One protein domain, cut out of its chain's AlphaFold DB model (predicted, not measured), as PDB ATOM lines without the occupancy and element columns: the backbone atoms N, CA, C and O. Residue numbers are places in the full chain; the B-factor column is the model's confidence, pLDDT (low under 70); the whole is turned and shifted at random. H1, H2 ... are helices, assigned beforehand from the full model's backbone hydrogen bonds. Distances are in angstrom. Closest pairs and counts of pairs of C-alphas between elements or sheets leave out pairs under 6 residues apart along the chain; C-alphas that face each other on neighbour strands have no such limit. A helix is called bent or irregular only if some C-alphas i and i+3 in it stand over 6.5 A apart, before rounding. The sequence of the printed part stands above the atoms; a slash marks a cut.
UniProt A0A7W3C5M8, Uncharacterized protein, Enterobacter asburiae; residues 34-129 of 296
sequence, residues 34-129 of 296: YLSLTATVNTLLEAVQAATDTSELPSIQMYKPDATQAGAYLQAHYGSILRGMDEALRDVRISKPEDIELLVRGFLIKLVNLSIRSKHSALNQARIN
ATOM      1  N   TYR A  34      55.999 -11.323 -16.961       65.31
ATOM      2  CA  TYR A  34      54.907 -12.034 -16.287       65.31
ATOM      3  C   TYR A  34      55.363 -13.397 -15.758       65.31
ATOM      4  O   TYR A  34      54.973 -13.810 -14.659       65.31
ATOM      5  N   LEU A  35      56.219 -14.093 -16.511       70.50
ATOM      6  CA  LEU A  35      56.812 -15.360 -16.079       70.50
ATOM      7  C   LEU A  35      57.741 -15.163 -14.873       70.50
ATOM      8  O   LEU A  35      57.684 -15.952 -13.929       70.50
ATOM      9  N   SER A  36      58.541 -14.092 -14.855       75.44
ATOM     10  CA  SER A  36      59.435 -13.788 -13.729       75.44
ATOM     11  C   SER A  36      58.677 -13.348 -12.469       75.44
ATOM     12  O   SER A  36      59.019 -13.769 -11.360       75.44
ATOM     13  N   LEU A  37      57.595 -12.580 -12.625       75.06
ATOM     14  CA  LEU A  37      56.688 -12.221 -11.535       75.06
ATOM     15  C   LEU A  37      56.027 -13.461 -10.925       75.06
ATOM     16  O   LEU A  37      56.020 -13.625  -9.706       75.06
ATOM     17  N   THR A  38      55.493 -14.337 -11.774       78.50
ATOM     18  CA  THR A  38      54.825 -15.568 -11.335       78.50
ATOM     19  C   THR A  38      55.807 -16.493 -10.622       78.50
ATOM     20  O   THR A  38      55.486 -17.024  -9.563       78.50
ATOM     21  N   ALA A  39      57.033 -16.628 -11.139       84.00
ATOM     22  CA  ALA A  39      58.095 -17.384 -10.481       84.00
ATOM     23  C   ALA A  39      58.433 -16.811  -9.093       84.00
ATOM     24  O   ALA A  39      58.464 -17.556  -8.120       84.00
ATOM     25  N   THR A  40      58.597 -15.488  -8.982       84.12
ATOM     26  CA  THR A  40      58.878 -14.810  -7.701       84.12
ATOM     27  C   THR A  40      57.764 -15.051  -6.680       84.12
ATOM     28  O   THR A  40      58.023 -15.366  -5.519       84.12
ATOM     29  N   VAL A  41      56.509 -14.934  -7.117       85.12
ATOM     30  CA  VAL A  41      55.330 -15.185  -6.282       85.12
ATOM     31  C   VAL A  41      55.276 -16.644  -5.837       85.12
ATOM     32  O   VAL A  41      55.047 -16.901  -4.657       85.12
ATOM     33  N   ASN A  42      55.545 -17.589  -6.739       87.31
ATOM     34  CA  ASN A  42      55.579 -19.011  -6.411       87.31
ATOM     35  C   ASN A  42      56.660 -19.324  -5.375       87.31
ATOM     36  O   ASN A  42      56.355 -19.963  -4.376       87.31
ATOM     37  N   THR A  43      57.877 -18.799  -5.534       90.38
ATOM     38  CA  THR A  43      58.950 -18.981  -4.544       90.38
ATOM     39  C   THR A  43      58.558 -18.435  -3.167       90.38
ATOM     40  O   THR A  43      58.822 -19.071  -2.147       90.38
ATOM     41  N   LEU A  44      57.888 -17.278  -3.110       89.06
ATOM     42  CA  LEU A  44      57.391 -16.724  -1.847       89.06
ATOM     43  C   LEU A  44      56.291 -17.596  -1.226       89.06
ATOM     44  O   LEU A  44      56.292 -17.801  -0.014       89.06
ATOM     45  N   LEU A  45      55.367 -18.119  -2.033       89.94
ATOM     46  CA  LEU A  45      54.311 -19.015  -1.557       89.94
ATOM     47  C   LEU A  45      54.878 -20.346  -1.051       89.94
ATOM     48  O   LEU A  45      54.458 -20.810   0.007       89.94
ATOM     49  N   GLU A  46      55.850 -20.926  -1.751       91.62
ATOM     50  CA  GLU A  46      56.565 -22.132  -1.321       91.62
ATOM     51  C   GLU A  46      57.279 -21.901   0.014       91.62
ATOM     52  O   GLU A  46      57.137 -22.707   0.934       91.62
ATOM     53  N   ALA A  47      57.962 -20.763   0.173       89.50
ATOM     54  CA  ALA A  47      58.597 -20.392   1.435       89.50
ATOM     55  C   ALA A  47      57.577 -20.249   2.582       89.50
ATOM     56  O   ALA A  47      57.802 -20.753   3.681       89.50
ATOM     57  N   VAL A  48      56.416 -19.627   2.331       91.38
ATOM     58  CA  VAL A  48      55.323 -19.533   3.321       91.38
ATOM     59  C   VAL A  48      54.779 -20.913   3.693       91.38
ATOM     60  O   VAL A  48      54.484 -21.171   4.862       91.38
ATOM     61  N   GLN A  49      54.625 -21.811   2.721       89.69
ATOM     62  CA  GLN A  49      54.139 -23.166   2.972       89.69
ATOM     63  C   GLN A  49      55.139 -23.975   3.803       89.69
ATOM     64  O   GLN A  49      54.721 -24.605   4.780       89.69
ATOM     65  N   ALA A  50      56.426 -23.897   3.455       91.31
ATOM     66  CA  ALA A  50      57.518 -24.607   4.113       91.31
ATOM     67  C   ALA A  50      57.836 -24.090   5.525       91.31
ATOM     68  O   ALA A  50      58.331 -24.863   6.340       91.31
ATOM     69  N   ALA A  51      57.523 -22.825   5.835       90.88
ATOM     70  CA  ALA A  51      57.790 -22.236   7.145       90.88
ATOM     71  C   ALA A  51      57.137 -23.033   8.289       90.88
ATOM     72  O   ALA A  51      55.930 -23.329   8.277       90.88
ATOM     73  N   THR A  52      57.946 -23.344   9.296       89.69
ATOM     74  CA  THR A  52      57.562 -24.052  10.524       89.69
ATOM     75  C   THR A  52      57.530 -23.130  11.740       89.69
ATOM     76  O   THR A  52      56.798 -23.403  12.691       89.69
ATOM     77  N   ASP A  53      58.242 -22.002  11.676       88.38
ATOM     78  CA  ASP A  53      58.217 -20.924  12.666       88.38
ATOM     79  C   ASP A  53      57.816 -19.589  12.010       88.38
ATOM     80  O   ASP A  53      58.025 -19.333  10.825       88.38
ATOM     81  N   THR A  54      57.231 -18.705  12.809       84.31
ATOM     82  CA  THR A  54      56.974 -17.304  12.482       84.31
ATOM     83  C   THR A  54      58.216 -16.528  12.048       84.31
ATOM     84  O   THR A  54      58.081 -15.616  11.236       84.31
ATOM     85  N   SER A  55      59.400 -16.879  12.561       87.00
ATOM     86  CA  SER A  55      60.675 -16.237  12.203       87.00
ATOM     87  C   SER A  55      61.150 -16.575  10.784       87.00
ATOM     88  O   SER A  55      61.899 -15.805  10.187       87.00
ATOM     89  N   GLU A  56      60.675 -17.691  10.228       86.81
ATOM     90  CA  GLU A  56      60.997 -18.171   8.879       86.81
ATOM     91  C   GLU A  56      60.068 -17.574   7.812       86.81
ATOM     92  O   GLU A  56      60.301 -17.739   6.613       86.81
ATOM     93  N   LEU A  57      58.997 -16.886   8.226       88.06
ATOM     94  CA  LEU A  57      58.044 -16.308   7.290       88.06
ATOM     95  C   LEU A  57      58.668 -15.141   6.515       88.06
ATOM     96  O   LEU A  57      59.252 -14.235   7.119       88.06
ATOM     97  N   PRO A  58      58.475 -15.092   5.185       87.19
ATOM     98  CA  PRO A  58      58.847 -13.931   4.398       87.19
ATOM     99  C   PRO A  58      58.197 -12.655   4.938       87.19
ATOM    100  O   PRO A  58      57.052 -12.652   5.399       87.19
ATOM    101  N   SER A  59      58.919 -11.542   4.823       87.25
ATOM    102  CA  SER A  59      58.367 -10.227   5.146       87.25
ATOM    103  C   SER A  59      57.139  -9.923   4.287       87.25
ATOM    104  O   SER A  59      57.059 -10.335   3.125       87.25
ATOM    105  N   ILE A  60      56.197  -9.158   4.848       85.31
ATOM    106  CA  ILE A  60      55.058  -8.637   4.089       85.31
ATOM    107  C   ILE A  60      55.605  -7.852   2.898       85.31
ATOM    108  O   ILE A  60      56.370  -6.900   3.052       85.31
ATOM    109  N   GLN A  61      55.196  -8.268   1.708       81.69
ATOM    110  CA  GLN A  61      55.638  -7.685   0.458       81.69
ATOM    111  C   GLN A  61      55.067  -6.273   0.344       81.69
ATOM    112  O   GLN A  61      53.846  -6.069   0.346       81.69
ATOM    113  N   MET A  62      55.960  -5.287   0.267       72.81
ATOM    114  CA  MET A  62      55.580  -3.906   0.012       72.81
ATOM    115  C   MET A  62      55.370  -3.717  -1.484       72.81
ATOM    116  O   MET A  62      56.306  -3.837  -2.269       72.81
ATOM    117  N   TYR A  63      54.146  -3.371  -1.876       65.81
ATOM    118  CA  TYR A  63      53.861  -3.005  -3.255       65.81
ATOM    119  C   TYR A  63      53.982  -1.490  -3.438       65.81
ATOM    120  O   TYR A  63      53.194  -0.730  -2.875       65.81
ATOM    121  N   LYS A  64      54.968  -1.058  -4.228       64.25
ATOM    122  CA  LYS A  64      55.100   0.315  -4.739       64.25
ATOM    123  C   LYS A  64      55.148   0.262  -6.266       64.25
ATOM    124  O   LYS A  64      56.239   0.315  -6.828       64.25
ATOM    125  N   PRO A  65      54.008   0.065  -6.939       63.09
ATOM    126  CA  PRO A  65      54.014   0.044  -8.388       63.09
ATOM    127  C   PRO A  65      54.315   1.426  -8.947       63.09
ATOM    128  O   PRO A  65      53.834   2.436  -8.427       63.09
ATOM    129  N   ASP A  66      55.041   1.450 -10.056       67.75
ATOM    130  CA  ASP A  66      55.125   2.627 -10.900       67.75
ATOM    131  C   ASP A  66      53.849   2.731 -11.749       67.75
ATOM    132  O   ASP A  66      53.740   2.174 -12.838       67.75
ATOM    133  N   ALA A  67      52.835   3.416 -11.218       68.00
ATOM    134  CA  ALA A  67      51.569   3.609 -11.921       68.00
ATOM    135  C   ALA A  67      51.686   4.596 -13.100       68.00
ATOM    136  O   ALA A  67      50.723   4.750 -13.845       68.00
ATOM    137  N   THR A  68      52.833   5.262 -13.301       74.56
ATOM    138  CA  THR A  68      52.985   6.333 -14.307       74.56
ATOM    139  C   THR A  68      52.740   5.872 -15.744       74.56
ATOM    140  O   THR A  68      52.399   6.691 -16.598       74.56
ATOM    141  N   GLN A  69      52.834   4.566 -16.008       71.94
ATOM    142  CA  GLN A  69      52.586   3.978 -17.326       71.94
ATOM    143  C   GLN A  69      51.132   3.511 -17.532       71.94
ATOM    144  O   GLN A  69      50.693   3.354 -18.673       71.94
ATOM    145  N   ALA A  70      50.352   3.373 -16.454       77.56
ATOM    146  CA  ALA A  70      48.960   2.932 -16.512       77.56
ATOM    147  C   ALA A  70      48.023   3.976 -17.153       77.56
ATOM    148  O   ALA A  70      48.369   5.142 -17.359       77.56
ATOM    149  N   GLY A  71      46.798   3.572 -17.474       77.94
ATOM    150  CA  GLY A  71      45.720   4.466 -17.870       77.94
ATOM    151  C   GLY A  71      45.348   5.448 -16.752       77.94
ATOM    152  O   GLY A  71      45.441   5.140 -15.562       77.94
ATOM    153  N   ALA A  72      44.868   6.636 -17.136       79.81
ATOM    154  CA  ALA A  72      44.568   7.738 -16.214       79.81
ATOM    155  C   ALA A  72      43.619   7.344 -15.063       79.81
ATOM    156  O   ALA A  72      43.748   7.836 -13.944       79.81
ATOM    157  N   TYR A  73      42.685   6.424 -15.322       78.12
ATOM    158  CA  TYR A  73      41.772   5.910 -14.304       78.12
ATOM    159  C   TYR A  73      42.509   5.114 -13.214       78.12
ATOM    160  O   TYR A  73      42.330   5.374 -12.025       78.12
ATOM    161  N   LEU A  74      43.378   4.175 -13.599       76.00
ATOM    162  CA  LEU A  74      44.138   3.377 -12.639       76.00
ATOM    163  C   LEU A  74      45.170   4.223 -11.897       76.00
ATOM    164  O   LEU A  74      45.288   4.084 -10.684       76.00
ATOM    165  N   GLN A  75      45.814   5.182 -12.562       78.12
ATOM    166  CA  GLN A  75      46.689   6.156 -11.897       78.12
ATOM    167  C   GLN A  75      46.000   6.896 -10.743       78.12
ATOM    168  O   GLN A  75      46.587   7.055  -9.674       78.12
ATOM    169  N   ALA A  76      44.747   7.314 -10.937       78.38
ATOM    170  CA  ALA A  76      43.989   8.060  -9.937       78.38
ATOM    171  C   ALA A  76      43.385   7.174  -8.830       78.38
ATOM    172  O   ALA A  76      43.204   7.637  -7.702       78.38
ATOM    173  N   HIS A  77      43.065   5.910  -9.129       76.06
ATOM    174  CA  HIS A  77      42.236   5.072  -8.252       76.06
ATOM    175  C   HIS A  77      42.898   3.772  -7.760       76.06
ATOM    176  O   HIS A  77      42.282   3.052  -6.966       76.06
ATOM    177  N   TYR A  78      44.147   3.468  -8.143       71.50
ATOM    178  CA  TYR A  78      44.789   2.171  -7.857       71.50
ATOM    179  C   TYR A  78      44.783   1.783  -6.370       71.50
ATOM    180  O   TYR A  78      44.494   0.636  -6.036       71.50
ATOM    181  N   GLY A  79      45.066   2.720  -5.456       72.50
ATOM    182  CA  GLY A  79      45.131   2.425  -4.021       72.50
ATOM    183  C   GLY A  79      43.791   1.942  -3.460       72.50
ATOM    184  O   GLY A  79      43.752   1.029  -2.634       72.50
ATOM    185  N   SER A  80      42.686   2.505  -3.958       75.50
ATOM    186  CA  SER A  80      41.326   2.095  -3.594       75.50
ATOM    187  C   SER A  80      40.973   0.735  -4.196       75.50
ATOM    188  O   SER A  80      40.468  -0.135  -3.487       75.50
ATOM    189  N   ILE A  81      41.317   0.529  -5.474       72.50
ATOM    190  CA  ILE A  81      41.045  -0.715  -6.211       72.50
ATOM    191  C   ILE A  81      41.762  -1.899  -5.569       72.50
ATOM    192  O   ILE A  81      41.159  -2.937  -5.305       72.50
ATOM    193  N   LEU A  82      43.038  -1.724  -5.226       69.12
ATOM    194  CA  LEU A  82      43.779  -2.741  -4.498       69.12
ATOM    195  C   LEU A  82      43.178  -2.936  -3.107       69.12
ATOM    196  O   LEU A  82      43.011  -4.067  -2.669       69.12
ATOM    197  N   ARG A  83      42.823  -1.886  -2.364       70.06
ATOM    198  CA  ARG A  83      42.304  -2.073  -1.000       70.06
ATOM    199  C   ARG A  83      40.999  -2.881  -0.960       70.06
ATOM    200  O   ARG A  83      40.887  -3.725  -0.078       70.06
ATOM    201  N   GLY A  84      40.085  -2.663  -1.903       67.44
ATOM    202  CA  GLY A  84      38.773  -3.316  -1.970       67.44
ATOM    203  C   GLY A  84      38.642  -4.379  -3.060       67.44
ATOM    204  O   GLY A  84      37.591  -4.422  -3.681       67.44
ATOM    205  N   MET A  85      39.681  -5.183  -3.335       65.12
ATOM    206  CA  MET A  85      39.743  -6.095  -4.500       65.12
ATOM    207  C   MET A  85      38.486  -6.940  -4.765       65.12
ATOM    208  O   MET A  85      38.186  -7.179  -5.931       65.12
ATOM    209  N   ASP A  86      37.743  -7.343  -3.733       57.09
ATOM    210  CA  ASP A  86      36.523  -8.148  -3.887       57.09
ATOM    211  C   ASP A  86      35.348  -7.362  -4.507       57.09
ATOM    212  O   ASP A  86      34.524  -7.928  -5.222       57.09
ATOM    213  N   GLU A  87      35.284  -6.045  -4.290       59.62
ATOM    214  CA  GLU A  87      34.227  -5.159  -4.808       59.62
ATOM    215  C   GLU A  87      34.724  -4.292  -5.972       59.62
ATOM    216  O   GLU A  87      34.002  -4.037  -6.935       59.62
ATOM    217  N   ALA A  88      35.985  -3.867  -5.913       59.56
ATOM    218  CA  ALA A  88      36.533  -2.851  -6.794       59.56
ATOM    219  C   ALA A  88      36.924  -3.374  -8.180       59.56
ATOM    220  O   ALA A  88      36.989  -2.566  -9.099       59.56
ATOM    221  N   LEU A  89      37.160  -4.685  -8.354       62.41
ATOM    222  CA  LEU A  89      37.506  -5.273  -9.658       62.41
ATOM    223  C   LEU A  89      36.335  -5.304 -10.653       62.41
ATOM    224  O   LEU A  89      36.571  -5.402 -11.855       62.41
ATOM    225  N   ARG A  90      35.085  -5.203 -10.178       61.03
ATOM    226  CA  ARG A  90      33.884  -5.312 -11.022       61.03
ATOM    227  C   ARG A  90      33.760  -4.173 -12.041       61.03
ATOM    228  O   ARG A  90      33.325  -4.422 -13.160       61.03
ATOM    229  N   ASP A  91      34.184  -2.965 -11.668       66.94
ATOM    230  CA  ASP A  91      33.991  -1.739 -12.459       66.94
ATOM    231  C   ASP A  91      35.311  -1.136 -12.984       66.94
ATOM    232  O   ASP A  91      35.349   0.016 -13.430       66.94
ATOM    233  N   VAL A  92      36.420  -1.888 -12.934       73.81
ATOM    234  CA  VAL A  92      37.729  -1.384 -13.383       73.81
ATOM    235  C   VAL A  92      37.737  -1.199 -14.893       73.81
ATOM    236  O   VAL A  92      37.542  -2.137 -15.665       73.81
ATOM    237  N   ARG A  93      38.032   0.027 -15.329       78.12
ATOM    238  CA  ARG A  93      38.224   0.344 -16.746       78.12
ATOM    239  C   ARG A  93      39.650   0.012 -17.174       78.12
ATOM    240  O   ARG A  93      40.582   0.708 -16.782       78.12
ATOM    241  N   ILE A  94      39.788  -1.011 -18.012       79.38
ATOM    242  CA  ILE A  94      41.046  -1.377 -18.671       79.38
ATOM    243  C   ILE A  94      41.139  -0.579 -19.970       79.38
ATOM    244  O   ILE A  94      40.268  -0.689 -20.830       79.38
ATOM    245  N   SER A  95      42.166   0.257 -20.090       79.62
ATOM    246  CA  SER A  95      42.378   1.118 -21.260       79.62
ATOM    247  C   SER A  95      43.628   0.731 -22.043       79.62
ATOM    248  O   SER A  95      43.685   0.983 -23.246       79.62
ATOM    249  N   LYS A  96      44.626   0.133 -21.380       79.56
ATOM    250  CA  LYS A  96      45.883  -0.298 -21.998       79.56
ATOM    251  C   LYS A  96      46.373  -1.649 -21.449       79.56
ATOM    252  O   LYS A  96      45.956  -2.029 -20.356       79.56
ATOM    253  N   PRO A  97      47.264  -2.373 -22.150       75.69
ATOM    254  CA  PRO A  97      47.854  -3.618 -21.642       75.69
ATOM    255  C   PRO A  97      48.573  -3.467 -20.289       75.69
ATOM    256  O   PRO A  97      48.477  -4.358 -19.447       75.69
ATOM    257  N   GLU A  98      49.205  -2.319 -20.030       79.00
ATOM    258  CA  GLU A  98      49.921  -2.033 -18.774       79.00
ATOM    259  C   GLU A  98      48.973  -1.983 -17.559       79.00
ATOM    260  O   GLU A  98      49.377  -2.246 -16.424       79.00
ATOM    261  N   ASP A  99      47.682  -1.708 -17.785       76.81
ATOM    262  CA  ASP A  99      46.649  -1.753 -16.745       76.81
ATOM    263  C   ASP A  99      46.453  -3.178 -16.214       76.81
ATOM    264  O   ASP A  99      46.280  -3.383 -15.012       76.81
ATOM    265  N   ILE A 100      46.498  -4.170 -17.108       77.69
ATOM    266  CA  ILE A 100      46.339  -5.588 -16.766       77.69
ATOM    267  C   ILE A 100      47.525  -6.037 -15.915       77.69
ATOM    268  O   ILE A 100      47.343  -6.692 -14.888       77.69
ATOM    269  N   GLU A 101      48.731  -5.621 -16.290       75.12
ATOM    270  CA  GLU A 101      49.951  -5.988 -15.580       75.12
ATOM    271  C   GLU A 101      49.988  -5.417 -14.165       75.12
ATOM    272  O   GLU A 101      50.250  -6.138 -13.196       75.12
ATOM    273  N   LEU A 102      49.650  -4.133 -14.028       77.12
ATOM    274  CA  LEU A 102      49.566  -3.451 -12.743       77.12
ATOM    275  C   LEU A 102      48.575  -4.144 -11.793       77.12
ATOM    276  O   LEU A 102      48.845  -4.276 -10.591       77.12
ATOM    277  N   LEU A 103      47.432  -4.585 -12.327       78.88
ATOM    278  CA  LEU A 103      46.395  -5.287 -11.574       78.88
ATOM    279  C   LEU A 103      46.836  -6.697 -11.174       78.88
ATOM    280  O   LEU A 103      46.680  -7.062 -10.009       78.88
ATOM    281  N   VAL A 104      47.427  -7.468 -12.092       80.00
ATOM    282  CA  VAL A 104      47.926  -8.825 -11.815       80.00
ATOM    283  C   VAL A 104      49.039  -8.790 -10.766       80.00
ATOM    284  O   VAL A 104      48.973  -9.528  -9.783       80.00
ATOM    285  N   ARG A 105      50.012  -7.878 -10.891       77.25
ATOM    286  CA  ARG A 105      51.069  -7.667  -9.883       77.25
ATOM    287  C   ARG A 105      50.485  -7.339  -8.509       77.25
ATOM    288  O   ARG A 105      50.855  -7.957  -7.509       77.25
ATOM    289  N   GLY A 106      49.540  -6.400  -8.458       77.94
ATOM    290  CA  GLY A 106      48.886  -6.006  -7.212       77.94
ATOM    291  C   GLY A 106      48.070  -7.133  -6.573       77.94
ATOM    292  O   GLY A 106      48.094  -7.289  -5.349       77.94
ATOM    293  N   PHE A 107      47.401  -7.947  -7.392       79.81
ATOM    294  CA  PHE A 107      46.656  -9.116  -6.937       79.81
ATOM    295  C   PHE A 107      47.565 -10.173  -6.323       79.81
ATOM    296  O   PHE A 107      47.340 -10.599  -5.189       79.81
ATOM    297  N   LEU A 108      48.616 -10.567  -7.044       82.50
ATOM    298  CA  LEU A 108      49.522 -11.624  -6.606       82.50
ATOM    299  C   LEU A 108      50.220 -11.253  -5.292       82.50
ATOM    300  O   LEU A 108      50.284 -12.069  -4.375       82.50
ATOM    301  N   ILE A 109      50.655  -9.999  -5.138       80.88
ATOM    302  CA  ILE A 109      51.244  -9.521  -3.880       80.88
ATOM    303  C   ILE A 109      50.231  -9.557  -2.732       80.88
ATOM    304  O   ILE A 109      50.575  -9.917  -1.604       80.88
ATOM    305  N   LYS A 110      48.966  -9.213  -2.994       82.31
ATOM    306  CA  LYS A 110      47.906  -9.320  -1.987       82.31
ATOM    307  C   LYS A 110      47.646 -10.754  -1.563       82.31
ATOM    308  O   LYS A 110      47.522 -10.983  -0.362       82.31
ATOM    309  N   LEU A 111      47.616 -11.692  -2.507       83.56
ATOM    310  CA  LEU A 111      47.488 -13.115  -2.207       83.56
ATOM    311  C   LEU A 111      48.654 -13.610  -1.350       83.56
ATOM    312  O   LEU A 111      48.413 -14.183  -0.293       83.56
ATOM    313  N   VAL A 112      49.899 -13.304  -1.727       87.81
ATOM    314  CA  VAL A 112      51.087 -13.662  -0.930       87.81
ATOM    315  C   VAL A 112      50.996 -13.081   0.480       87.81
ATOM    316  O   VAL A 112      51.185 -13.796   1.460       87.81
ATOM    317  N   ASN A 113      50.640 -11.802   0.613       86.94
ATOM    318  CA  ASN A 113      50.492 -11.158   1.915       86.94
ATOM    319  C   ASN A 113      49.365 -11.768   2.758       86.94
ATOM    320  O   ASN A 113      49.500 -11.862   3.980       86.94
ATOM    321  N   LEU A 114      48.265 -12.190   2.131       87.38
ATOM    322  CA  LEU A 114      47.192 -12.913   2.806       87.38
ATOM    323  C   LEU A 114      47.676 -14.289   3.277       87.38
ATOM    324  O   LEU A 114      47.433 -14.643   4.430       87.38
ATOM    325  N   SER A 115      48.414 -15.023   2.441       88.19
ATOM    326  CA  SER A 115      49.023 -16.307   2.797       88.19
ATOM    327  C   SER A 115      50.023 -16.170   3.948       88.19
ATOM    328  O   SER A 115      49.938 -16.943   4.898       88.19
ATOM    329  N   ILE A 116      50.901 -15.156   3.931       88.62
ATOM    330  CA  ILE A 116      51.833 -14.857   5.034       88.62
ATOM    331  C   ILE A 116      51.055 -14.628   6.335       88.62
ATOM    332  O   ILE A 116      51.349 -15.256   7.350       88.62
ATOM    333  N   ARG A 117      50.030 -13.764   6.316       90.38
ATOM    334  CA  ARG A 117      49.214 -13.460   7.509       90.38
ATOM    335  C   ARG A 117      48.447 -14.679   8.013       90.38
ATOM    336  O   ARG A 117      48.399 -14.912   9.218       90.38
ATOM    337  N   SER A 118      47.860 -15.450   7.100       90.94
ATOM    338  CA  SER A 118      47.125 -16.672   7.419       90.94
ATOM    339  C   SER A 118      48.042 -17.706   8.072       90.94
ATOM    340  O   SER A 118      47.734 -18.197   9.158       90.94
ATOM    341  N   LYS A 119      49.215 -17.962   7.480       92.44
ATOM    342  CA  LYS A 119      50.217 -18.883   8.025       92.44
ATOM    343  C   LYS A 119      50.765 -18.395   9.367       92.44
ATOM    344  O   LYS A 119      50.853 -19.191  10.293       92.44
ATOM    345  N   HIS A 120      51.059 -17.100   9.513       93.00
ATOM    346  CA  HIS A 120      51.481 -16.511  10.787       93.00
ATOM    347  C   HIS A 120      50.442 -16.746  11.893       93.00
ATOM    348  O   HIS A 120      50.784 -17.205  12.980       93.00
ATOM    349  N   SER A 121      49.162 -16.496  11.597       92.81
ATOM    350  CA  SER A 121      48.055 -16.770  12.519       92.81
ATOM    351  C   SER A 121      47.973 -18.257  12.887       92.81
ATOM    352  O   SER A 121      47.891 -18.596  14.065       92.81
ATOM    353  N   ALA A 122      48.079 -19.152  11.900       93.25
ATOM    354  CA  ALA A 122      48.037 -20.596  12.122       93.25
ATOM    355  C   ALA A 122      49.206 -21.101  12.988       93.25
ATOM    356  O   ALA A 122      48.985 -21.895  13.900       93.25
ATOM    357  N   LEU A 123      50.431 -20.622  12.745       93.75
ATOM    358  CA  LEU A 123      51.612 -20.976  13.541       93.75
ATOM    359  C   LEU A 123      51.503 -20.456  14.979       93.75
ATOM    360  O   LEU A 123      51.768 -21.202  15.921       93.75
ATOM    361  N   ASN A 124      51.034 -19.218  15.166       92.50
ATOM    362  CA  ASN A 124      50.768 -18.677  16.500       92.50
ATOM    363  C   ASN A 124      49.697 -19.488  17.237       92.50
ATOM    364  O   ASN A 124      49.884 -19.822  18.403       92.50
ATOM    365  N   GLN A 125      48.604 -19.856  16.561       92.94
ATOM    366  CA  GLN A 125      47.562 -20.687  17.160       92.94
ATOM    367  C   GLN A 125      48.090 -22.080  17.525       92.94
ATOM    368  O   GLN A 125      47.780 -22.588  18.600       92.94
ATOM    369  N   ALA A 126      48.916 -22.691  16.670       91.94
ATOM    370  CA  ALA A 126      49.543 -23.978  16.954       91.94
ATOM    371  C   ALA A 126      50.461 -23.907  18.185       91.94
ATOM    372  O   ALA A 126      50.408 -24.792  19.040       91.94
ATOM    373  N   ARG A 127      51.245 -22.830  18.317       90.88
ATOM    374  CA  ARG A 127      52.057 -22.564  19.509       90.88
ATOM    375  C   ARG A 127      51.192 -22.410  20.761       90.88
ATOM    376  O   ARG A 127      51.448 -23.099  21.740       90.88
ATOM    377  N   ILE A 128      50.144 -21.582  20.717       89.81
ATOM    378  CA  ILE A 128      49.216 -21.393  21.847       89.81
ATOM    379  C   ILE A 128      48.585 -22.726  22.262       89.81
ATOM    380  O   ILE A 128      48.502 -23.022  23.451       89.81
ATOM    381  N   ASN A 129      48.172 -23.554  21.299       91.19
ATOM    382  CA  ASN A 129      47.585 -24.864  21.578       91.19
ATOM    383  C   ASN A 129      48.596 -25.811  22.242       91.19
ATOM    384  O   ASN A 129      48.236 -26.523  23.175       91.19
TER     385      ASN A 129
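What this domain is: This is residues 34 to 129 of the 296 residues of an uncharacterized protein of Enterobacter asburiae (UniProt A0A7W3C5M8). One long helix, H4, makes the long axis of the model, and a shorter helix, H1, lies side by side with it, running the same way. From the end of H1 a long stretch without a named element, residues 51 to 71, folds back along this pair toward the beginning of H4, where the short, uneven helices H2 and H3 make a small head, H2 packing on the first part of H4. The printed part has 96 residues with four named helices, H1, H2, H3 and H4 in that order along the chain, and no named strand; its class is all helix. The whole is loose, with a radius of gyration of the C-alphas of 15.6 A, and elongated, with spans of 49 by 27 by 18 A.

How they stand to each other: H1, residues 34 to 50, touches H4, residues 97 to 129, with 12 pairs of C-alphas within 8 A. The closest C-alphas of the two are those of Val 48 and Ile 116, 6.1 A apart. Their lines stand at a shallow tilt of 3 degrees, and they run the same way, with their centres 11.2 A apart. H2, residues 72 to 83, is apart from H1. H2 touches H4, which meets it with residues 99 to 107 alone. There the closest C-alphas are those of Leu 82 and Gly 106, 6.6 A apart, and the two helices run the same way at a shallow tilt of 12 degrees. H3, residues 85 to 91, is apart from H1. H2 and H3 touch only at the corner by their link, H2 with residues 80 to 82 alone; the closest C-alphas, those of Ile 81 and Ala 88, are 5.0 A apart. These two run opposite ways at a shallow tilt of 29 degrees. H3 and H4 are close but not clearly touching: their closest C-alphas, those of Met 85 and Phe 107, are 7.9 A apart. H3 and H4 run opposite ways at a shallow tilt of 19 degrees. In H1 and H4 every O i to N i+4 pair of the backbone is within hydrogen-bond range. In H2 6 of 8 such pairs are, and in H3 0 of 3, with 0 of 4 O i to N i+3 pairs within range in H3.

Where its parts are: H1 runs from Tyr 34, with its C-alpha at (54.907, -12.034, -16.287), to Ala 50, 24.1 A from first to last C-alpha. H2 runs from Ala 72, with its C-alpha at (44.568, 7.738, -16.214), to Arg 83, over 18.2 A. It is irregular: C-alphas 76 and 79 are 8.2 A apart. H3, from Met 85 to Asp 91, measures 10.7 A and is only just irregular, with C-alphas 86 and 89 6.52 A apart. H4 begins at Pro 97 and ends at Asn 129, with its C-alpha at (47.585, -24.864, 21.578), 48.2 A from first to last C-alpha.

The domain as a whole: The two C-alphas farthest apart are those of Ser 95 and Asn 129, at 50.4 A. The first and last printed C-alphas, those of Tyr 34 and Asn 129, are 40.6 A apart. The printed part has no cut. The link from H1 to H2 is long, with 21 residues, whose C-alphas lie 7 to 22 A from the mean of the C-alphas. The links from H2 to H3, of 1 residue, and from H3 to H4, of 5 residues, are tight. The mean pLDDT of the printed part is 80.2. It is under 70 at 15 residues: residue 34, residues 63 to 67, residue 82 and residues 84 to 91. H3 has a mean pLDDT of 62, and H4 one of 85.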